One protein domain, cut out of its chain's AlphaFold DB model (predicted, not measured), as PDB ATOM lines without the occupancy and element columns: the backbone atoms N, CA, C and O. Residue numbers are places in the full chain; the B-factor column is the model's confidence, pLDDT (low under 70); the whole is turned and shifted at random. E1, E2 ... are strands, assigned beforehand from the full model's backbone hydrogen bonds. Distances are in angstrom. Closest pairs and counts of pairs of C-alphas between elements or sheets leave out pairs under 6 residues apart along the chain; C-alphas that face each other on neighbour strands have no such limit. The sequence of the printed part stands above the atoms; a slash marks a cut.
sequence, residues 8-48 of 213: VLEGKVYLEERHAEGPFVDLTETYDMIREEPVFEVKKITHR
ATOM      1  N   VAL A   8     -15.125 -55.962  19.313       97.94
ATOM      2  CA  VAL A   8     -14.832 -56.036  17.878       97.94
ATOM      3  C   VAL A   8     -13.605 -56.915  17.669       97.94
ATOM      4  O   VAL A   8     -12.521 -56.614  18.172       97.94
ATOM      5  N   LEU A   9     -13.780 -57.994  16.904       97.88
ATOM      6  CA  LEU A   9     -12.710 -58.880  16.457       97.88
ATOM      7  C   LEU A   9     -12.389 -58.539  14.996       97.88
ATOM      8  O   LEU A   9     -13.197 -58.772  14.100       97.88
ATOM      9  N   GLU A  10     -11.214 -57.969  14.757       98.38
ATOM     10  CA  GLU A  10     -10.707 -57.650  13.423       98.38
ATOM     11  C   GLU A  10      -9.744 -58.747  12.970       98.38
ATOM     12  O   GLU A  10      -8.886 -59.189  13.736       98.38
ATOM     13  N   GLY A  11      -9.846 -59.180  11.716       97.81
ATOM     14  CA  GLY A  11      -9.047 -60.294  11.220       97.81
ATOM     15  C   GLY A  11      -9.202 -60.542   9.727       97.81
ATOM     16  O   GLY A  11      -9.711 -59.692   8.993       97.81
ATOM     17  N   LYS A  12      -8.755 -61.715   9.280       98.12
ATOM     18  CA  LYS A  12      -8.881 -62.174   7.890       98.12
ATOM     19  C   LYS A  12      -9.500 -63.564   7.853       98.12
ATOM     20  O   LYS A  12      -9.143 -64.414   8.658       98.12
ATOM     21  N   VAL A  13     -10.408 -63.785   6.908       98.00
ATOM     22  CA  VAL A  13     -10.922 -65.123   6.597       98.00
ATOM     23  C   VAL A  13     -10.084 -65.698   5.461       98.00
ATOM     24  O   VAL A  13      -9.981 -65.078   4.400       98.00
ATOM     25  N   TYR A  14      -9.493 -66.867   5.680       97.19
ATOM     26  CA  TYR A  14      -8.733 -67.608   4.680       97.19
ATOM     27  C   TYR A  14      -9.637 -68.686   4.081       97.19
ATOM     28  O   TYR A  14     -10.030 -69.620   4.767       97.19
ATOM     29  N   LEU A  15     -10.016 -68.541   2.807       95.56
ATOM     30  CA  LEU A  15     -10.996 -69.437   2.166       95.56
ATOM     31  C   LEU A  15     -10.423 -70.820   1.810       95.56
ATOM     32  O   LEU A  15     -11.176 -71.795   1.737       95.56
ATOM     33  N   GLU A  16      -9.110 -70.876   1.583       96.69
ATOM     34  CA  GLU A  16      -8.366 -72.091   1.221       96.69
ATOM     35  C   GLU A  16      -7.829 -72.837   2.450       96.69
ATOM     36  O   GLU A  16      -7.617 -74.046   2.399       96.69
ATOM     37  N   GLU A  17      -7.620 -72.130   3.564       96.69
ATOM     38  CA  GLU A  17      -7.250 -72.745   4.837       96.69
ATOM     39  C   GLU A  17      -8.529 -73.174   5.548       96.69
ATOM     40  O   GLU A  17      -9.352 -72.342   5.940       96.69
ATOM     41  N   ARG A  18      -8.706 -74.487   5.676       97.25
ATOM     42  CA  ARG A  18      -9.889 -75.088   6.282       97.25
ATOM     43  C   ARG A  18      -9.524 -75.907   7.504       97.25
ATOM     44  O   ARG A  18      -8.408 -76.412   7.613       97.25
ATOM     45  N   HIS A  19     -10.472 -75.986   8.424       97.12
ATOM     46  CA  HIS A  19     -10.370 -76.823   9.604       97.12
ATOM     47  C   HIS A  19     -11.745 -77.404   9.936       97.12
ATOM     48  O   HIS A  19     -12.774 -76.805   9.609       97.12
ATOM     49  N   ALA A  20     -11.754 -78.538  10.631       97.19
ATOM     50  CA  ALA A  20     -12.955 -79.120  11.208       97.19
ATOM     51  C   ALA A  20     -13.682 -78.104  12.113       97.19
ATOM     52  O   ALA A  20     -13.098 -77.620  13.089       97.19
ATOM     53  N   GLU A  21     -14.942 -77.818  11.785       95.62
ATOM     54  CA  GLU A  21     -15.900 -76.988  12.526       95.62
ATOM     55  C   GLU A  21     -17.115 -77.844  12.914       95.62
ATOM     56  O   GLU A  21     -17.495 -78.749  12.171       95.62
ATOM     57  N   GLY A  22     -17.690 -77.591  14.091       93.69
ATOM     58  CA  GLY A  22     -18.754 -78.401  14.680       93.69
ATOM     59  C   GLY A  22     -18.257 -79.579  15.546       93.69
ATOM     60  O   GLY A  22     -17.060 -79.711  15.814       93.69
ATOM     61  N   PRO A  23     -19.169 -80.457  16.011       92.50
ATOM     62  CA  PRO A  23     -20.616 -80.375  15.813       92.50
ATOM     63  C   PRO A  23     -21.215 -79.203  16.600       92.50
ATOM     64  O   PRO A  23     -20.709 -78.821  17.654       92.50
ATOM     65  N   PHE A  24     -22.318 -78.650  16.103       91.75
ATOM     66  CA  PHE A  24     -23.002 -77.514  16.719       91.75
ATOM     67  C   PHE A  24     -24.506 -77.779  16.808       91.75
ATOM     68  O   PHE A  24     -25.069 -78.446  15.945       91.75
ATOM     69  N   VAL A  25     -25.156 -77.294  17.868       91.69
ATOM     70  CA  VAL A  25     -26.611 -77.436  18.033       91.69
ATOM     71  C   VAL A  25     -27.310 -76.354  17.222       91.69
ATOM     72  O   VAL A  25     -27.189 -75.169  17.528       91.69
ATOM     73  N   ASP A  26     -28.074 -76.759  16.215       88.12
ATOM     74  CA  ASP A  26     -28.793 -75.826  15.354       88.12
ATOM     75  C   ASP A  26     -30.170 -75.433  15.938       88.12
ATOM     76  O   ASP A  26     -30.624 -75.943  16.966       88.12
ATOM     77  N   LEU A  27     -30.867 -74.500  15.290       89.56
ATOM     78  CA  LEU A  27     -32.205 -74.023  15.655       89.56
ATOM     79  C   LEU A  27     -33.276 -75.122  15.610       89.56
ATOM     80  O   LEU A  27     -34.311 -74.991  16.264       89.56
ATOM     81  N   THR A  28     -33.026 -76.200  14.865       91.81
ATOM     82  CA  THR A  28     -33.847 -77.419  14.841       91.81
ATOM     83  C   THR A  28     -33.624 -78.318  16.055       91.81
ATOM     84  O   THR A  28     -34.223 -79.385  16.124       91.81
ATOM     85  N   GLU A  29     -32.777 -77.897  17.003       91.62
ATOM     86  CA  GLU A  29     -32.398 -78.647  18.210       91.62
ATOM     87  C   GLU A  29     -31.672 -79.969  17.904       91.62
ATOM     88  O   GLU A  29     -31.538 -80.846  18.756       91.62
ATOM     89  N   THR A  30     -31.165 -80.101  16.678       91.19
ATOM     90  CA  THR A  30     -30.345 -81.223  16.221       91.19
ATOM     91  C   THR A  30     -28.886 -80.803  16.104       91.19
ATOM     92  O   THR A  30     -28.584 -79.624  15.928       91.19
ATOM     93  N   TYR A  31     -27.975 -81.772  16.160       90.94
ATOM     94  CA  TYR A  31     -26.565 -81.522  15.871       90.94
ATOM     95  C   TYR A  31     -26.339 -81.417  14.364       90.94
ATOM     96  O   TYR A  31     -26.724 -82.321  13.619       90.94
ATOM     97  N   ASP A  32     -25.684 -80.342  13.934       87.62
ATOM     98  CA  ASP A  32     -25.066 -80.283  12.616       87.62
ATOM     99  C   ASP A  32     -23.778 -81.128  12.598       87.62
ATOM    100  O   ASP A  32     -23.178 -81.449  13.632       87.62
ATOM    101  N   MET A  33     -23.384 -81.530  11.396       89.25
ATOM    102  CA  MET A  33     -22.229 -82.383  11.142       89.25
ATOM    103  C   MET A  33     -20.930 -81.584  11.225       89.25
ATOM    104  O   MET A  33     -20.919 -80.377  11.000       89.25
ATOM    105  N   ILE A  34     -19.814 -82.282  11.438       94.38
ATOM    106  CA  ILE A  34     -18.496 -81.669  11.269       94.38
ATOM    107  C   ILE A  34     -18.242 -81.423   9.778       94.38
ATOM    108  O   ILE A  34     -18.410 -82.335   8.960       94.38
ATOM    109  N   ARG A  35     -17.816 -80.207   9.427       92.56
ATOM    110  CA  ARG A  35     -17.413 -79.825   8.066       92.56
ATOM    111  C   ARG A  35     -16.062 -79.117   8.094       92.56
ATOM    112  O   ARG A  35     -15.688 -78.513   9.091       92.56
ATOM    113  N   GLU A  36     -15.339 -79.191   6.982       96.19
ATOM    114  CA  GLU A  36     -14.137 -78.385   6.767       96.19
ATOM    115  C   GLU A  36     -14.566 -76.975   6.358       96.19
ATOM    116  O   GLU A  36     -14.987 -76.780   5.217       96.19
ATOM    117  N   GLU A  37     -14.473 -75.999   7.260       96.44
ATOM    118  CA  GLU A  37     -14.913 -74.614   7.033       96.44
ATOM    119  C   GLU A  37     -13.727 -73.629   7.011       96.44
ATOM    120  O   GLU A  37     -12.666 -73.936   7.562       96.44
ATOM    121  N   PRO A  38     -13.862 -72.453   6.359       97.94
ATOM    122  CA  PRO A  38     -12.817 -71.428   6.326       97.94
ATOM    123  C   PRO A  38     -12.377 -70.950   7.713       97.94
ATOM    124  O   PRO A  38     -13.204 -70.700   8.591       97.94
ATOM    125  N   VAL A  39     -11.074 -70.719   7.885       97.44
ATOM    126  CA  VAL A  39     -10.511 -70.217   9.146       97.44
ATOM    127  C   VAL A  39     -10.562 -68.688   9.202       97.44
ATOM    128  O   VAL A  39     -10.089 -67.992   8.299       97.44
ATOM    129  N   PHE A  40     -11.104 -68.146  10.295       97.94
ATOM    130  CA  PHE A  40     -10.984 -66.729  10.642       97.94
ATOM    131  C   PHE A  40      -9.792 -66.510  11.577       97.94
ATOM    132  O   PHE A  40      -9.804 -66.922  12.735       97.94
ATOM    133  N   GLU A  41      -8.764 -65.827  11.081       97.75
ATOM    134  CA  GLU A  41      -7.593 -65.459  11.868       97.75
ATOM    135  C   GLU A  41      -7.781 -64.067  12.486       97.75
ATOM    136  O   GLU A  41      -7.774 -63.045  11.789       97.75
ATOM    137  N   VAL A  42      -7.916 -64.021  13.811       98.12
ATOM    138  CA  VAL A  42      -8.039 -62.770  14.571       98.12
ATOM    139  C   VAL A  42      -6.691 -62.047  14.606       98.12
ATOM    140  O   VAL A  42      -5.683 -62.596  15.047       98.12
ATOM    141  N   LYS A  43      -6.672 -60.787  14.169       98.50
ATOM    142  CA  LYS A  43      -5.489 -59.910  14.192       98.50
ATOM    143  C   LYS A  43      -5.532 -58.883  15.311       98.50
ATOM    144  O   LYS A  43      -4.478 -58.489  15.807       98.50
ATOM    145  N   LYS A  44      -6.724 -58.429  15.695       98.38
ATOM    146  CA  LYS A  44      -6.905 -57.444  16.762       98.38
ATOM    147  C   LYS A  44      -8.251 -57.637  17.439       98.38
ATOM    148  O   LYS A  44      -9.252 -57.885  16.775       98.38
ATOM    149  N   ILE A  45      -8.269 -57.477  18.756       98.06
ATOM    150  CA  ILE A  45      -9.494 -57.411  19.550       98.06
ATOM    151  C   ILE A  45      -9.547 -56.018  20.171       98.06
ATOM    152  O   ILE A  45      -8.563 -55.565  20.756       98.06
ATOM    153  N   THR A  46     -10.668 -55.320  20.008       98.19
ATOM    154  CA  THR A  46     -10.949 -54.046  20.689       98.19
ATOM    155  C   THR A  46     -12.274 -54.152  21.428       98.19
ATOM    156  O   THR A  46     -13.165 -54.878  20.989       98.19
ATOM    157  N   HIS A  47     -12.387 -53.489  22.576       98.19
ATOM    158  CA  HIS A  47     -13.564 -53.564  23.438       98.19
ATOM    159  C   HIS A  47     -13.691 -52.304  24.305       98.19
ATOM    160  O   HIS A  47     -12.745 -51.516  24.405       98.19
ATOM    161  N   ARG A  48     -14.863 -52.108  24.918       98.00
ATOM    162  CA  ARG A  48     -15.101 -51.065  25.937       98.00
ATOM    163  C   ARG A  48     -14.345 -51.360  27.236       98.00
ATOM    164  O   ARG A  48     -13.900 -52.479  27.433       98.00
TER     165      ARG A  48
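AT A GLANCE: This is residues 8 to 48 of the 213 residues of a protein of archaeon (UniProt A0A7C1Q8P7). One long hairpin of two strands, E1 and E2, makes a bent, flat ribbon, and the long loop of residues 22 to 34 continues it as the other arm of a wide V. The two strands run side by side along one arm and round the corner, where E1 turns sharply. The printed part has 41 residues, with E1 and then E2 along the chain, no named helix, and one antiparallel sheet in the order E1 - E2; the class is all strand. It is only just loose, close to extended, with a radius of gyration of the C-alphas of 13.4 A and spans of 34 by 30 by 10 A.

IN THESE COORDINATES: E1 takes residues 8 to 21, from C-alpha 8 at (-14.832, -56.036, 17.878) to C-alpha 21 at (-15.900, -76.988, 12.526), 21.7 A from first to last C-alpha. It bends by 109 degrees at residue 16. E2 takes residues 35 to 47 and measures 30.7 A, ending with C-alpha 47 at (-13.564, -53.564, 23.438). It bends by 70 degrees at residue 44.

HOW THE PARTS SIT: E1 and E2 are antiparallel neighbours and form a hairpin, with 163 degrees between their N-to-C directions. C-alphas 11 and 42 face each other at 4.3 A. N 10 and O 44 are within hydrogen-bond range at 2.8 A, and so are N 21 and O 35 at 2.9 A. Near the bend of E1, C-alpha 38 faces C-alpha 15 at 5.0 A and C-alpha 18 at 4.7 A.

THE WHOLE: The two C-alphas farthest apart are those of Met 33 and Arg 48, at 35.4 A, while those of Val 8 and Arg 48 are 9.5 A apart. The link from E1 to E2 is long, with 13 residues. The printed part has no cut. The mean pLDDT of the printed part is 95.3, and no printed residue is under 70.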